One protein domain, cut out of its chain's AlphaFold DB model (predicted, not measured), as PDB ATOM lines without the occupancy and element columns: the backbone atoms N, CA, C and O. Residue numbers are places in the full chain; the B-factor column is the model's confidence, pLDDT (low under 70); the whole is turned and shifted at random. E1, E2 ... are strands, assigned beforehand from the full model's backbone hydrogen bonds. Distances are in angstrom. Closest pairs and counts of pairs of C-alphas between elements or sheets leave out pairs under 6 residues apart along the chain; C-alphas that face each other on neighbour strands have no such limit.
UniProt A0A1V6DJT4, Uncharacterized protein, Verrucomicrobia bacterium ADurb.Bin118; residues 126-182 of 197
ATOM      1  N   PHE A 126     148.181 188.503 253.629       82.75
ATOM      2  CA  PHE A 126     147.734 189.888 253.469       82.75
ATOM      3  C   PHE A 126     146.216 189.956 253.256       82.75
ATOM      4  O   PHE A 126     145.587 188.974 252.854       82.75
ATOM      5  N   SER A 127     145.619 191.116 253.519       87.62
ATOM      6  CA  SER A 127     144.190 191.352 253.303       87.62
ATOM      7  C   SER A 127     143.941 191.951 251.923       87.62
ATOM      8  O   SER A 127     144.580 192.926 251.544       87.62
ATOM      9  N   PHE A 128     142.988 191.392 251.179       85.81
ATOM     10  CA  PHE A 128     142.514 191.954 249.913       85.81
ATOM     11  C   PHE A 128     141.076 191.502 249.642       85.81
ATOM     12  O   PHE A 128     140.755 190.320 249.790       85.81
ATOM     13  N   ALA A 129     140.210 192.435 249.238       88.62
ATOM     14  CA  ALA A 129     138.795 192.178 248.944       88.62
ATOM     15  C   ALA A 129     138.052 191.437 250.082       88.62
ATOM     16  O   ALA A 129     137.405 190.407 249.854       88.62
ATOM     17  N   ASN A 130     138.180 191.953 251.316       86.00
ATOM     18  CA  ASN A 130     137.572 191.424 252.549       86.00
ATOM     19  C   ASN A 130     137.912 189.955 252.853       86.00
ATOM     20  O   ASN A 130     137.135 189.234 253.480       86.00
ATOM     21  N   ARG A 131     139.075 189.496 252.387       84.94
ATOM     22  CA  ARG A 131     139.600 188.150 252.630       84.94
ATOM     23  C   ARG A 131     141.063 188.226 253.026       84.94
ATOM     24  O   ARG A 131     141.783 189.112 252.567       84.94
ATOM     25  N   THR A 132     141.496 187.259 253.821       84.44
ATOM     26  CA  THR A 132     142.915 187.015 254.071       84.44
ATOM     27  C   THR A 132     143.435 186.060 253.005       84.44
ATOM     28  O   THR A 132     142.816 185.039 252.707       84.44
ATOM     29  N   TRP A 133     144.563 186.403 252.406       84.44
ATOM     30  CA  TRP A 133     145.234 185.617 251.384       84.44
ATOM     31  C   TRP A 133     146.555 185.124 251.935       84.44
ATOM     32  O   TRP A 133     147.288 185.902 252.540       84.44
ATOM     33  N   ALA A 134     146.867 183.857 251.697       85.50
ATOM     34  CA  ALA A 134     148.206 183.335 251.888       85.50
ATOM     35  C   ALA A 134     149.008 183.456 250.596       85.50
ATOM     36  O   ALA A 134     148.509 183.164 249.499       85.50
ATOM     37  N   VAL A 135     150.264 183.866 250.747       84.69
ATOM     38  CA  VAL A 135     151.253 183.836 249.676       84.69
ATOM     39  C   VAL A 135     151.923 182.472 249.700       84.69
ATOM     40  O   VAL A 135     152.388 182.030 250.752       84.69
ATOM     41  N   LYS A 136     151.951 181.790 248.554       80.31
ATOM     42  CA  LYS A 136     152.724 180.552 248.448       80.31
ATOM     43  C   LYS A 136     154.179 180.898 248.153       80.31
ATOM     44  O   LYS A 136     154.453 181.702 247.267       80.31
ATOM     45  N   ASP A 137     155.079 180.235 248.860       82.50
ATOM     46  CA  ASP A 137     156.512 180.217 248.584       82.50
ATOM     47  C   ASP A 137     156.884 178.805 248.131       82.50
ATOM     48  O   ASP A 137     156.483 177.821 248.762       82.50
ATOM     49  N   ALA A 138     157.605 178.704 247.016       82.38
ATOM     50  CA  ALA A 138     158.088 177.431 246.497       82.38
ATOM     51  C   ALA A 138     159.595 177.538 246.233       82.38
ATOM     52  O   ALA A 138     160.018 177.998 245.165       82.38
ATOM     53  N   PRO A 139     160.431 177.066 247.177       73.75
ATOM     54  CA  PRO A 139     161.880 177.030 247.010       73.75
ATOM     55  C   PRO A 139     162.334 175.942 246.032       73.75
ATOM     56  O   PRO A 139     163.533 175.788 245.806       73.75
ATOM     57  N   LEU A 140     161.408 175.192 245.433       84.50
ATOM     58  CA  LEU A 140     161.637 174.264 244.330       84.50
ATOM     59  C   LEU A 140     160.711 174.613 243.155       84.50
ATOM     60  O   LEU A 140     159.681 175.255 243.367       84.50
ATOM     61  N   PRO A 141     161.062 174.212 241.919       83.19
ATOM     62  CA  PRO A 141     160.217 174.467 240.762       83.19
ATOM     63  C   PRO A 141     158.801 173.898 240.909       83.19
ATOM     64  O   PRO A 141     158.609 172.767 241.351       83.19
ATOM     65  N   VAL A 142     157.812 174.684 240.493       76.06
ATOM     66  CA  VAL A 142     156.382 174.373 240.543       76.06
ATOM     67  C   VAL A 142     155.688 174.838 239.262       76.06
ATOM     68  O   VAL A 142     155.815 175.985 238.824       76.06
ATOM     69  N   GLY A 143     154.896 173.943 238.669       70.19
ATOM     70  CA  GLY A 143     154.195 174.207 237.411       70.19
ATOM     71  C   GLY A 143     155.080 174.009 236.170       70.19
ATOM     72  O   GLY A 143     156.041 173.244 236.213       70.19
ATOM     73  N   PRO A 144     154.731 174.610 235.017       70.38
ATOM     74  CA  PRO A 144     155.456 174.381 233.771       70.38
ATOM     75  C   PRO A 144     156.868 174.989 233.800       70.38
ATOM     76  O   PRO A 144     157.055 176.131 234.218       70.38
ATOM     77  N   LYS A 145     157.842 174.251 233.245       75.12
ATOM     78  CA  LYS A 145     159.275 174.610 233.219       75.12
ATOM     79  C   LYS A 145     159.833 174.813 234.643       75.12
ATOM     80  O   LYS A 145     159.344 174.223 235.595       75.12
ATOM     81  N   LEU A 146     160.888 175.615 234.789       81.12
ATOM     82  CA  LEU A 146     161.566 175.888 236.061       81.12
ATOM     83  C   LEU A 146     160.947 177.071 236.833       81.12
ATOM     84  O   LEU A 146     161.667 177.818 237.492       81.12
ATOM     85  N   ASN A 147     159.630 177.281 236.713       79.94
ATOM     86  CA  ASN A 147     158.942 178.374 237.398       79.94
ATOM     87  C   ASN A 147     158.966 178.169 238.914       79.94
ATOM     88  O   ASN A 147     158.802 177.051 239.395       79.94
ATOM     89  N   ARG A 148     159.134 179.251 239.667       83.56
ATOM     90  CA  ARG A 148     159.118 179.241 241.131       83.56
ATOM     91  C   ARG A 148     158.112 180.239 241.653       83.56
ATOM     92  O   ARG A 148     157.755 181.191 240.964       83.56
ATOM     93  N   PHE A 149     157.668 180.019 242.879       85.94
ATOM     94  CA  PHE A 149     156.773 180.932 243.565       85.94
ATOM     95  C   PHE A 149     157.536 181.754 244.584       85.94
ATOM     96  O   PHE A 149     158.368 181.202 245.297       85.94
ATOM     97  N   SER A 150     157.259 183.056 244.635       83.81
ATOM     98  CA  SER A 150     157.887 183.943 245.606       83.81
ATOM     99  C   SER A 150     156.895 184.580 246.558       83.81
ATOM    100  O   SER A 150     155.845 185.079 246.154       83.81
ATOM    101  N   ASP A 151     157.318 184.667 247.817       84.25
ATOM    102  CA  ASP A 151     156.676 185.465 248.842       84.25
ATOM    103  C   ASP A 151     157.350 186.818 249.109       84.25
ATOM    104  O   ASP A 151     156.991 187.464 250.094       84.25
ATOM    105  N   ARG A 152     158.253 187.322 248.254       87.44
ATOM    106  CA  ARG A 152     158.863 188.648 248.471       87.44
ATOM    107  C   ARG A 152     157.827 189.771 248.365       87.44
ATOM    108  O   ARG A 152     156.922 189.735 247.531       87.44
ATOM    109  N   LEU A 153     157.989 190.807 249.191       87.44
ATOM    110  CA  LEU A 153     157.139 192.007 249.171       87.44
ATOM    111  C   LEU A 153     157.174 192.736 247.819       87.44
ATOM    112  O   LEU A 153     156.181 193.342 247.446       87.44
ATOM    113  N   SER A 154     158.277 192.624 247.075       87.81
ATOM    114  CA  SER A 154     158.421 193.159 245.715       87.81
ATOM    115  C   SER A 154     157.662 192.377 244.643       87.81
ATOM    116  O   SER A 154     157.612 192.825 243.501       87.81
ATOM    117  N   ASP A 155     157.157 191.184 244.973       87.12
ATOM    118  CA  ASP A 155     156.553 190.275 243.999       87.12
ATOM    119  C   ASP A 155     155.031 190.172 244.203       87.12
ATOM    120  O   ASP A 155     154.257 190.222 243.246       87.12
ATOM    121  N   VAL A 156     154.587 190.130 245.466       88.69
ATOM    122  CA  VAL A 156     153.166 190.134 245.851       88.69
ATOM    123  C   VAL A 156     152.936 191.177 246.937       88.69
ATOM    124  O   VAL A 156     153.469 191.035 248.043       88.69
ATOM    125  N   TRP A 157     152.100 192.179 246.682       89.31
ATOM    126  CA  TRP A 157     151.670 193.133 247.709       89.31
ATOM    127  C   TRP A 157     150.290 193.713 247.408       89.31
ATOM    128  O   TRP A 157     149.758 193.573 246.309       89.31
ATOM    129  N   CYS A 158     149.700 194.353 248.412       90.25
ATOM    130  CA  CYS A 158     148.464 195.102 248.270       90.25
ATOM    131  C   CYS A 158     148.677 196.517 248.803       90.25
ATOM    132  O   CYS A 158     149.263 196.686 249.871       90.25
ATOM    133  N   ASP A 159     148.177 197.508 248.078       91.00
ATOM    134  CA  ASP A 159     148.163 198.913 248.478       91.00
ATOM    135  C   ASP A 159     146.828 199.573 248.083       91.00
ATOM    136  O   ASP A 159     145.851 198.885 247.772       91.00
ATOM    137  N   ALA A 160     146.766 200.908 248.130       91.00
ATOM    138  CA  ALA A 160     145.569 201.673 247.783       91.00
ATOM    139  C   ALA A 160     145.158 201.549 246.301       91.00
ATOM    140  O   ALA A 160     143.990 201.763 245.987       91.00
ATOM    141  N   ALA A 161     146.080 201.192 245.400       92.62
ATOM    142  CA  ALA A 161     145.781 200.945 243.989       92.62
ATOM    143  C   ALA A 161     145.250 199.521 243.748       92.62
ATOM    144  O   ALA A 161     144.613 199.257 242.727       92.62
ATOM    145  N   GLY A 162     145.470 198.608 244.696       90.88
ATOM    146  CA  GLY A 162     144.914 197.263 244.686       90.88
ATOM    147  C   GLY A 162     145.967 196.192 244.930       90.88
ATOM    148  O   GLY A 162     146.931 196.388 245.665       90.88
ATOM    149  N   LEU A 163     145.737 195.018 244.343       91.25
ATOM    150  CA  LEU A 163     146.644 193.881 244.432       91.25
ATOM    151  C   LEU A 163     147.619 193.882 243.261       91.25
ATOM    152  O   LEU A 163     147.205 193.884 242.103       91.25
ATOM    153  N   HIS A 164     148.892 193.714 243.586       91.19
ATOM    154  CA  HIS A 164     149.985 193.632 242.634       91.19
ATOM    155  C   HIS A 164     150.589 192.231 242.644       91.19
ATOM    156  O   HIS A 164     150.810 191.640 243.705       91.19
ATOM    157  N   LEU A 165     150.820 191.697 241.446       90.44
ATOM    158  CA  LEU A 165     151.442 190.400 241.201       90.44
ATOM    159  C   LEU A 165     152.469 190.584 240.091       90.44
ATOM    160  O   LEU A 165     152.110 191.030 239.000       90.44
ATOM    161  N   THR A 166     153.719 190.213 240.341       89.31
ATOM    162  CA  THR A 166     154.773 190.326 239.327       89.31
ATOM    163  C   THR A 166     155.273 188.963 238.865       89.31
ATOM    164  O   THR A 166     155.097 187.931 239.527       89.31
ATOM    165  N   ILE A 167     155.902 188.982 237.691       87.00
ATOM    166  CA  ILE A 167     156.777 187.924 237.205       87.00
ATOM    167  C   ILE A 167     158.168 188.546 237.097       87.00
ATOM    168  O   ILE A 167     158.366 189.481 236.323       87.00
ATOM    169  N   HIS A 168     159.122 188.047 237.875       84.25
ATOM    170  CA  HIS A 168     160.475 188.592 237.948       84.25
ATOM    171  C   HIS A 168     161.512 187.537 237.563       84.25
ATOM    172  O   HIS A 168     161.473 186.405 238.048       84.25
ATOM    173  N   TYR A 169     162.467 187.915 236.712       84.88
ATOM    174  CA  TYR A 169     163.642 187.097 236.429       84.88
ATOM    175  C   TYR A 169     164.789 187.510 237.351       84.88
ATOM    176  O   TYR A 169     165.231 188.657 237.316       84.88
ATOM    177  N   ARG A 170     165.260 186.585 238.189       86.38
ATOM    178  CA  ARG A 170     166.404 186.788 239.091       86.38
ATOM    179  C   ARG A 170     167.120 185.469 239.340       86.38
ATOM    180  O   ARG A 170     166.489 184.413 239.319       86.38
ATOM    181  N   ASP A 171     168.429 185.537 239.557       83.50
ATOM    182  CA  ASP A 171     169.273 184.372 239.862       83.50
ATOM    183  C   ASP A 171     169.158 183.247 238.810       83.50
ATOM    184  O   ASP A 171     169.161 182.059 239.121       83.50
ATOM    185  N   GLY A 172     168.995 183.631 237.537       82.81
ATOM    186  CA  GLY A 172     168.846 182.694 236.419       82.81
ATOM    187  C   GLY A 172     167.480 181.999 236.334       82.81
ATOM    188  O   GLY A 172     167.339 181.017 235.607       82.81
ATOM    189  N   GLN A 173     166.478 182.452 237.094       82.81
ATOM    190  CA  GLN A 173     165.186 181.779 237.229       82.81
ATOM    191  C   GLN A 173     164.011 182.757 237.159       82.81
ATOM    192  O   GLN A 173     164.103 183.914 237.569       82.81
ATOM    193  N   TRP A 174     162.875 182.266 236.657       81.69
ATOM    194  CA  TRP A 174     161.609 182.994 236.661       81.69
ATOM    195  C   TRP A 174     160.843 182.734 237.955       81.69
ATOM    196  O   TRP A 174     160.589 181.584 238.325       81.69
ATOM    197  N   TRP A 175     160.443 183.819 238.607       79.62
ATOM    198  CA  TRP A 175     159.639 183.821 239.817       79.62
ATOM    199  C   TRP A 175     158.280 184.426 239.509       79.62
ATOM    200  O   TRP A 175     158.195 185.528 238.971       79.62
ATOM    201  N   SER A 176     157.224 183.702 239.850       79.62
ATOM    202  CA  SER A 176     155.843 184.151 239.745       79.62
ATOM    203  C   SER A 176     155.208 184.277 241.125       79.62
ATOM    204  O   SER A 176     155.686 183.740 242.125       79.62
ATOM    205  N   SER A 177     154.110 185.015 241.148       74.81
ATOM    206  CA  SER A 177     153.422 185.484 242.342       74.81
ATOM    207  C   SER A 177     152.104 184.728 242.535       74.81
ATOM    208  O   SER A 177     151.063 185.188 242.057       74.81
ATOM    209  N   PRO A 178     152.089 183.540 243.168       65.12
ATOM    210  CA  PRO A 178     150.843 182.826 243.429       65.12
ATOM    211  C   PRO A 178     150.127 183.390 244.662       65.12
ATOM    212  O   PRO A 178     150.732 183.914 245.598       65.12
ATOM    213  N   LYS A 179     148.814 183.183 244.723       56.75
ATOM    214  CA  LYS A 179     148.024 183.460 245.927       56.75
ATOM    215  C   LYS A 179     146.952 182.405 246.126       56.75
ATOM    216  O   LYS A 179     146.415 181.852 245.167       56.75
ATOM    217  N   THR A 180     146.604 182.141 247.377       58.91
ATOM    218  CA  THR A 180     145.453 181.306 247.731       58.91
ATOM    219  C   THR A 180     144.623 182.029 248.785       58.91
ATOM    220  O   THR A 180     145.162 182.596 249.732       58.91
ATOM    221  N   SER A 181     143.305 182.083 248.587       54.38
ATOM    222  CA  SER A 181     142.399 182.702 249.557       54.38
ATOM    223  C   SER A 181     142.265 181.784 250.764       54.38
ATOM    224  O   SER A 181     141.870 180.630 250.605       54.38
ATOM    225  N   LEU A 182     142.482 182.316 251.964       55.00
ATOM    226  CA  LEU A 182     142.135 181.624 253.197       55.00
ATOM    227  C   LEU A 182     140.613 181.670 253.341       55.00
ATOM    228  O   LEU A 182     140.010 182.745 253.395       55.00
TER     229      LEU A 182
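Overview. This is residues 126 to 182 of the 197 residues of an uncharacterized protein of Verrucomicrobia bacterium ADurb.Bin118 (UniProt A0A1V6DJT4). What is the shape? It is a small elongated body of short strands: at one end the three-strand sheet E1-E2-E7 with the E3-E4 hairpin coming loosely near its E1 edge, and at the other end the E5-E6 hairpin. How are the ends joined? E4 runs on into E5 and E6 runs on into E7, while the long stretch 136 to 155 reaches from E2 to the far end and folds back, with residues 148 to 149 paired to E6. What is it made of? The 57 printed residues hold no named helix and seven named strands, E1 to E7 in chain order, with antiparallel sheets E1 - E2 - E7, E3 - E4 and E5 - E6; the class is all strand, though only 27 residues are in named strands. It is compact, with a radius of gyration of the C-alphas of 11.7 A and spans of 35 by 21 by 15 A.

Arrangement. What makes the largest sheet? E2, residues 131 to 135, is the inner strand, antiparallel to E1, residues 126 to 128, in a hairpin with N 128 and O 131 2.9 A apart, and to E7, residues 179 to 181, with N 134 and O 180 2.9 A apart. The pairing is staggered: E2 pairs with E1 over residues 131 to 133 and with E7 over 133 to 135. What comes near it? The hairpin of E3, residues 156 to 159, and E4, residues 162 to 165, has N 159 and O 162 2.9 A apart; the closest C-alphas of E1 and E3, those of Phe 128 and Cys 158, are 6.9 A apart. What lies beyond? E4 runs on at 44 degrees into E5, residues 167 to 170, which forms a hairpin with E6, residues 173 to 176, with N 175 and O 168 2.8 A apart. E6 runs on into E7 at 24 degrees, yet E6 and E7 are apart, and E2 and E5 are apart.

Along the chain. Where does the largest sheet lie? E2, the longest strand, spans 12.8 A from C-alpha 131 at (139.600, 188.150, 252.630); E1 spans 6.6 A and E7 6.7 A, with C-alpha 181 at (142.399, 182.702, 249.557). And the hairpins? E3 spans 10.4 A, E4 10.1 A, E5 9.9 A and E6 10.0 A; C-alpha 170 in E5 is at (166.404, 186.788, 239.091).

Size, cuts and confidence. How far does it reach? The two C-alphas farthest apart, those of Asn 130 and Gly 172, are 36.3 A apart. Are there cuts or long links? The printed part has no cut, and the link from E2 to E3, 20 residues, is long; the others are tight. Where is confidence low? The mean pLDDT of the printed part is 82.0, and residues 178 to 182 are under 70.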